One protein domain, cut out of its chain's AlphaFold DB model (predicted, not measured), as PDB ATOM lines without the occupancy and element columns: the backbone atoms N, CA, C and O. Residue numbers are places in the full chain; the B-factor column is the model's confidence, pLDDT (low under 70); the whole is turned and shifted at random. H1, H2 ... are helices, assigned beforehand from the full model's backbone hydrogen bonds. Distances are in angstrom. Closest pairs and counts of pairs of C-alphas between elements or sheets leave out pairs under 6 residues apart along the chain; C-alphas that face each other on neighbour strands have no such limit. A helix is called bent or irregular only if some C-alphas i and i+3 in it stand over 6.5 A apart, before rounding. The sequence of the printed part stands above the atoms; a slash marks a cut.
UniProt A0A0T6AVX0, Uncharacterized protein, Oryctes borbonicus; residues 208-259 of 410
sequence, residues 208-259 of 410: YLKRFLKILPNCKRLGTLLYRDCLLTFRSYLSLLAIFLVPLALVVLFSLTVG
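Overview. This is residues 208 to 259 of the 410 residues of an uncharacterized protein of Oryctes borbonicus (UniProt A0A0T6AVX0). Two long helices, H3 and H2, meet near their ends as an open L, and short H1 turns off at the far end of H2. The printed part has 52 residues with three named helices, H1, H2, H3 along the chain, and no named strand; the class is all helix. It is extended, with a radius of gyration of the C-alphas of 17.8 A, and flat, spanning 48 by 34 by 8 A.

Along the chain. Find C-alpha 237 at (19.472, -7.766, 12.472); from there H3, residues 237 to 258, runs 31.8 A, with a kink of 30 degrees near residue 244. It is neither bent nor irregular, but only just: C-alphas 243 and 246 are 6.1 A apart. H2, residues 219 to 235, is 24.3 A long. H1, residues 208 to 215, begins at C-alpha 208 (60.386, -13.219, 21.056) and is 11.0 A long.

Arrangement. Look at Thr 233 and Ser 239, whose C-alphas, 6.1 A apart, are the closest of H2 and H3. These helices only just touch, only at the corner, with 3 pairs of C-alphas within 8 A, residues 233 to 234 against 239 to 240. Their lines are about perpendicular, at 88 degrees. H1 is apart from H2 and H3. In H1 and H2 every O i to N i+4 pair is within hydrogen-bond range; in H3, 16 of 18.

Size, cuts and confidence. The C-alphas farthest apart, Lys 210 and Gly 259, are 48.1 A apart. The printed part has no cut, and both links are tight. Residues 208 to 217 and 259 have pLDDT under 70.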
ATOM      1  N   TYR A 208      61.695 -13.036  20.417       51.50
ATOM      2  CA  TYR A 208      60.386 -13.219  21.056       51.50
ATOM      3  C   TYR A 208      59.235 -12.918  20.094       51.50
ATOM      4  O   TYR A 208      58.285 -13.693  20.004       51.50
ATOM      5  N   LEU A 209      59.360 -11.844  19.309       50.19
ATOM      6  CA  LEU A 209      58.341 -11.447  18.340       50.19
ATOM      7  C   LEU A 209      58.164 -12.502  17.239       50.19
ATOM      8  O   LEU A 209      57.039 -12.808  16.869       50.19
ATOM      9  N   LYS A 210      59.253 -13.125  16.762       51.88
ATOM     10  CA  LYS A 210      59.181 -14.238  15.795       51.88
ATOM     11  C   LYS A 210      58.507 -15.490  16.364       51.88
ATOM     12  O   LYS A 210      57.794 -16.167  15.629       51.88
ATOM     13  N   ARG A 211      58.703 -15.795  17.653       52.31
ATOM     14  CA  ARG A 211      57.988 -16.884  18.346       52.31
ATOM     15  C   ARG A 211      56.497 -16.573  18.480       52.31
ATOM     16  O   ARG A 211      55.677 -17.441  18.219       52.31
ATOM     17  N   PHE A 212      56.157 -15.325  18.791       49.94
ATOM     18  CA  PHE A 212      54.773 -14.858  18.886       49.94
ATOM     19  C   PHE A 212      54.066 -14.825  17.519       49.94
ATOM     20  O   PHE A 212      52.929 -15.262  17.388       49.94
ATOM     21  N   LEU A 213      54.769 -14.405  16.466       52.91
ATOM     22  CA  LEU A 213      54.284 -14.433  15.082       52.91
ATOM     23  C   LEU A 213      54.093 -15.852  14.530       52.91
ATOM     24  O   LEU A 213      53.274 -16.027  13.636       52.91
ATOM     25  N   LYS A 214      54.788 -16.862  15.071       54.34
ATOM     26  CA  LYS A 214      54.532 -18.281  14.760       54.34
ATOM     27  C   LYS A 214      53.272 -18.839  15.439       54.34
ATOM     28  O   LYS A 214      52.726 -19.816  14.946       54.34
ATOM     29  N   ILE A 215      52.822 -18.234  16.540       61.22
ATOM     30  CA  ILE A 215      51.579 -18.602  17.247       61.22
ATOM     31  C   ILE A 215      50.362 -17.940  16.587       61.22
ATOM     32  O   ILE A 215      49.235 -18.415  16.728       61.22
ATOM     33  N   LEU A 216      50.572 -16.848  15.846       60.22
ATOM     34  CA  LEU A 216      49.490 -16.177  15.143       60.22
ATOM     35  C   LEU A 216      48.946 -17.078  14.019       60.22
ATOM     36  O   LEU A 216      49.705 -17.498  13.140       60.22
ATOM     37  N   PRO A 217      47.630 -17.367  14.013       66.31
ATOM     38  CA  PRO A 217      47.017 -18.148  12.955       66.31
ATOM     39  C   PRO A 217      47.211 -17.435  11.619       66.31
ATOM     40  O   PRO A 217      47.156 -16.209  11.534       66.31
ATOM     41  N   ASN A 218      47.427 -18.219  10.561       77.50
ATOM     42  CA  ASN A 218      47.661 -17.714   9.213       77.50
ATOM     43  C   ASN A 218      46.621 -16.629   8.860       77.50
ATOM     44  O   ASN A 218      45.423 -16.917   8.832       77.50
ATOM     45  N   CYS A 219      47.059 -15.387   8.607       78.88
ATOM     46  CA  CYS A 219      46.166 -14.225   8.468       78.88
ATOM     47  C   CYS A 219      45.075 -14.429   7.405       78.88
ATOM     48  O   CYS A 219      43.981 -13.883   7.523       78.88
ATOM     49  N   LYS A 220      45.339 -15.261   6.389       81.50
ATOM     50  CA  LYS A 220      44.340 -15.658   5.385       81.50
ATOM     51  C   LYS A 220      43.215 -16.512   5.979       81.50
ATOM     52  O   LYS A 220      42.045 -16.284   5.669       81.50
ATOM     53  N   ARG A 221      43.546 -17.468   6.854       85.31
ATOM     54  CA  ARG A 221      42.560 -18.286   7.579       85.31
ATOM     55  C   ARG A 221      41.768 -17.427   8.560       85.31
ATOM     56  O   ARG A 221      40.545 -17.506   8.567       85.31
ATOM     57  N   LEU A 222      42.441 -16.535   9.292       87.12
ATOM     58  CA  LEU A 222      41.775 -15.596  10.198       87.12
ATOM     59  C   LEU A 222      40.800 -14.677   9.445       87.12
ATOM     60  O   LEU A 222      39.643 -14.561   9.832       87.12
ATOM     61  N   GLY A 223      41.222 -14.103   8.315       87.50
ATOM     62  CA  GLY A 223      40.342 -13.304   7.457       87.50
ATOM     63  C   GLY A 223      39.147 -14.098   6.918       87.50
ATOM     64  O   GLY A 223      38.062 -13.547   6.751       87.50
ATOM     65  N   THR A 224      39.310 -15.404   6.698       88.56
ATOM     66  CA  THR A 224      38.219 -16.290   6.266       88.56
ATOM     67  C   THR A 224      37.223 -16.580   7.392       88.56
ATOM     68  O   THR A 224      36.017 -16.582   7.139       88.56
ATOM     69  N   LEU A 225      37.699 -16.772   8.629       88.94
ATOM     70  CA  LEU A 225      36.842 -16.882   9.818       88.94
ATOM     71  C   LEU A 225      36.039 -15.596  10.025       88.94
ATOM     72  O   LEU A 225      34.813 -15.640  10.087       88.94
ATOM     73  N   LEU A 226      36.719 -14.446  10.007       90.00
ATOM     74  CA  LEU A 226      36.077 -13.139  10.142       90.00
ATOM     75  C   LEU A 226      35.048 -12.895   9.038       90.00
ATOM     76  O   LEU A 226      33.972 -12.381   9.313       90.00
ATOM     77  N   TYR A 227      35.335 -13.298   7.797       89.38
ATOM     78  CA  TYR A 227      34.374 -13.212   6.698       89.38
ATOM     79  C   TYR A 227      33.091 -14.004   6.983       89.38
ATOM     80  O   TYR A 227      31.997 -13.495   6.740       89.38
ATOM     81  N   ARG A 228      33.209 -15.230   7.513       91.06
ATOM     82  CA  ARG A 228      32.050 -16.046   7.901       91.06
ATOM     83  C   ARG A 228      31.240 -15.359   8.994       91.06
ATOM     84  O   ARG A 228      30.029 -15.211   8.849       91.06
ATOM     85  N   ASP A 229      31.905 -14.941  10.062       87.31
ATOM     86  CA  ASP A 229      31.238 -14.378  11.235       87.31
ATOM     87  C   ASP A 229      30.578 -13.033  10.889       87.31
ATOM     88  O   ASP A 229      29.435 -12.775  11.264       87.31
ATOM     89  N   CYS A 230      31.234 -12.228  10.052       87.44
ATOM     90  CA  CYS A 230      30.696 -11.004   9.465       87.44
ATOM     91  C   CYS A 230      29.429 -11.279   8.637       87.44
ATOM     92  O   CYS A 230      28.386 -10.675   8.889       87.44
ATOM     93  N   LEU A 231      29.464 -12.245   7.711       86.69
ATOM     94  CA  LEU A 231      28.290 -12.626   6.916       86.69
ATOM     95  C   LEU A 231      27.096 -13.067   7.773       86.69
ATOM     96  O   LEU A 231      25.954 -12.738   7.448       86.69
ATOM     97  N   LEU A 232      27.344 -13.842   8.831       85.50
ATOM     98  CA  LEU A 232      26.292 -14.297   9.743       85.50
ATOM     99  C   LEU A 232      25.723 -13.130  10.558       85.50
ATOM    100  O   LEU A 232      24.506 -13.011  10.687       85.50
ATOM    101  N   THR A 233      26.593 -12.235  11.025       86.25
ATOM    102  CA  THR A 233      26.210 -11.042  11.792       86.25
ATOM    103  C   THR A 233      25.349 -10.096  10.957       86.25
ATOM    104  O   THR A 233      24.290  -9.680  11.411       86.25
ATOM    105  N   PHE A 234      25.725  -9.826   9.703       85.06
ATOM    106  CA  PHE A 234      24.955  -8.950   8.809       85.06
ATOM    107  C   PHE A 234      23.569  -9.488   8.443       85.06
ATOM    108  O   PHE A 234      22.683  -8.711   8.097       85.06
ATOM    109  N   ARG A 235      23.352 -10.805   8.521       85.44
ATOM    110  CA  ARG A 235      22.025 -11.405   8.320       85.44
ATOM    111  C   ARG A 235      21.168 -11.426   9.583       85.44
ATOM    112  O   ARG A 235      19.956 -11.589   9.481       85.44
ATOM    113  N   SER A 236      21.777 -11.270  10.757       87.44
ATOM    114  CA  SER A 236      21.077 -11.218  12.035       87.44
ATOM    115  C   SER A 236      20.911  -9.764  12.472       87.44
ATOM    116  O   SER A 236      21.752  -9.212  13.179       87.44
ATOM    117  N   TYR A 237      19.797  -9.142  12.074       85.62
ATOM    118  CA  TYR A 237      19.472  -7.766  12.472       85.62
ATOM    119  C   TYR A 237      19.496  -7.569  13.991       85.62
ATOM    120  O   TYR A 237      19.947  -6.529  14.461       85.62
ATOM    121  N   LEU A 238      19.077  -8.581  14.761       86.31
ATOM    122  CA  LEU A 238      19.117  -8.545  16.223       86.31
ATOM    123  C   LEU A 238      20.552  -8.444  16.756       86.31
ATOM    124  O   LEU A 238      20.823  -7.636  17.640       86.31
ATOM    125  N   SER A 239      21.474  -9.227  16.192       85.31
ATOM    126  CA  SER A 239      22.887  -9.184  16.586       85.31
ATOM    127  C   SER A 239      23.506  -7.832  16.240       85.31
ATOM    128  O   SER A 239      24.224  -7.250  17.048       85.31
ATOM    129  N   LEU A 240      23.181  -7.300  15.061       87.69
ATOM    130  CA  LEU A 240      23.681  -6.008  14.599       87.69
ATOM    131  C   LEU A 240      23.161  -4.862  15.479       87.69
ATOM    132  O   LEU A 240      23.937  -4.012  15.902       87.69
ATOM    133  N   LEU A 241      21.876  -4.886  15.834       89.62
ATOM    134  CA  LEU A 241      21.259  -3.938  16.760       89.62
ATOM    135  C   LEU A 241      21.901  -4.007  18.157       89.62
ATOM    136  O   LEU A 241      22.224  -2.969  18.734       89.62
ATOM    137  N   ALA A 242      22.137  -5.213  18.681       89.75
ATOM    138  CA  ALA A 242      22.763  -5.412  19.987       89.75
ATOM    139  C   ALA A 242      24.191  -4.844  20.051       89.75
ATOM    140  O   ALA A 242      24.550  -4.221  21.049       89.75
ATOM    141  N   ILE A 243      24.977  -4.990  18.977       90.31
ATOM    142  CA  ILE A 243      26.345  -4.450  18.889       90.31
ATOM    143  C   ILE A 243      26.377  -2.929  19.104       90.31
ATOM    144  O   ILE A 243      27.333  -2.430  19.691       90.31
ATOM    145  N   PHE A 244      25.342  -2.194  18.686       90.69
ATOM    146  CA  PHE A 244      25.272  -0.739  18.876       90.69
ATOM    147  C   PHE A 244      24.525  -0.326  20.148       90.69
ATOM    148  O   PHE A 244      24.966   0.583  20.851       90.69
ATOM    149  N   LEU A 245      23.408  -0.987  20.471       93.25
ATOM    150  CA  LEU A 245      22.582  -0.614  21.620       93.25
ATOM    151  C   LEU A 245      23.226  -0.956  22.958       93.25
ATOM    152  O   LEU A 245      23.065  -0.190  23.901       93.25
ATOM    153  N   VAL A 246      23.948  -2.076  23.063       94.81
ATOM    154  CA  VAL A 246      24.552  -2.483  24.340       94.81
ATOM    155  C   VAL A 246      25.608  -1.468  24.801       94.81
ATOM    156  O   VAL A 246      25.478  -0.978  25.923       94.81
ATOM    157  N   PRO A 247      26.598  -1.059  23.979       95.69
ATOM    158  CA  PRO A 247      27.540  -0.014  24.374       95.69
ATOM    159  C   PRO A 247      26.856   1.320  24.682       95.69
ATOM    160  O   PRO A 247      27.212   1.970  25.661       95.69
ATOM    161  N   LEU A 248      25.850   1.711  23.891       95.56
ATOM    162  CA  LEU A 248      25.087   2.937  24.132       95.56
ATOM    163  C   LEU A 248      24.393   2.896  25.501       95.56
ATOM    164  O   LEU A 248      24.521   3.831  26.288       95.56
ATOM    165  N   ALA A 249      23.698   1.799  25.806       94.62
ATOM    166  CA  ALA A 249      23.022   1.604  27.081       94.62
ATOM    167  C   ALA A 249      24.015   1.615  28.247       94.62
ATOM    168  O   ALA A 249      23.746   2.250  29.262       94.62
ATOM    169  N   LEU A 250      25.183   0.982  28.093       94.81
ATOM    170  CA  LEU A 250      26.242   1.013  29.102       94.81
ATOM    171  C   LEU A 250      26.753   2.436  29.357       94.81
ATOM    172  O   LEU A 250      26.918   2.815  30.512       94.81
ATOM    173  N   VAL A 251      26.959   3.244  28.312       93.62
ATOM    174  CA  VAL A 251      27.386   4.648  28.449       93.62
ATOM    175  C   VAL A 251      26.310   5.496  29.132       93.62
ATOM    176  O   VAL A 251      26.628   6.315  29.998       93.62
ATOM    177  N   VAL A 252      25.038   5.290  28.784       92.06
ATOM    178  CA  VAL A 252      23.913   5.991  29.421       92.06
ATOM    179  C   VAL A 252      23.809   5.599  30.893       92.06
ATOM    180  O   VAL A 252      23.741   6.476  31.749       92.06
ATOM    181  N   LEU A 253      23.864   4.302  31.206       92.19
ATOM    182  CA  LEU A 253      23.833   3.804  32.581       92.19
ATOM    183  C   LEU A 253      25.009   4.340  33.392       92.19
ATOM    184  O   LEU A 253      24.804   4.856  34.485       92.19
ATOM    185  N   PHE A 254      26.220   4.298  32.837       90.50
ATOM    186  CA  PHE A 254      27.397   4.879  33.471       90.50
ATOM    187  C   PHE A 254      27.178   6.366  33.788       90.50
ATOM    188  O   PHE A 254      27.355   6.784  34.931       90.50
ATOM    189  N   SER A 255      26.688   7.141  32.818       85.00
ATOM    190  CA  SER A 255      26.407   8.573  32.996       85.00
ATOM    191  C   SER A 255      25.328   8.844  34.052       85.00
ATOM    192  O   SER A 255      25.450   9.795  34.819       85.00
ATOM    193  N   LEU A 256      24.299   7.994  34.142       85.69
ATOM    194  CA  LEU A 256      23.269   8.091  35.181       85.69
ATOM    195  C   LEU A 256      23.821   7.743  36.571       85.69
ATOM    196  O   LEU A 256      23.442   8.378  37.552       85.69
ATOM    197  N   THR A 257      24.721   6.760  36.665       84.25
ATOM    198  CA  THR A 257      25.292   6.314  37.949       84.25
ATOM    199  C   THR A 257      26.346   7.259  38.521       84.25
ATOM    200  O   THR A 257      26.422   7.406  39.737       84.25
ATOM    201  N   VAL A 258      27.155   7.909  37.679       80.94
ATOM    202  CA  VAL A 258      28.223   8.821  38.131       80.94
ATOM    203  C   VAL A 258      27.656  10.152  38.652       80.94
ATOM    204  O   VAL A 258      28.292  10.804  39.477       80.94
ATOM    205  N   GLY A 259      26.431  10.514  38.258       69.38
ATOM    206  CA  GLY A 259      25.766  11.740  38.698       69.38
ATOM    207  C   GLY A 259      26.309  13.008  38.024       69.38
ATOM    208  O   GLY A 259      27.323  12.996  37.327       69.38
TER     209      GLY A 259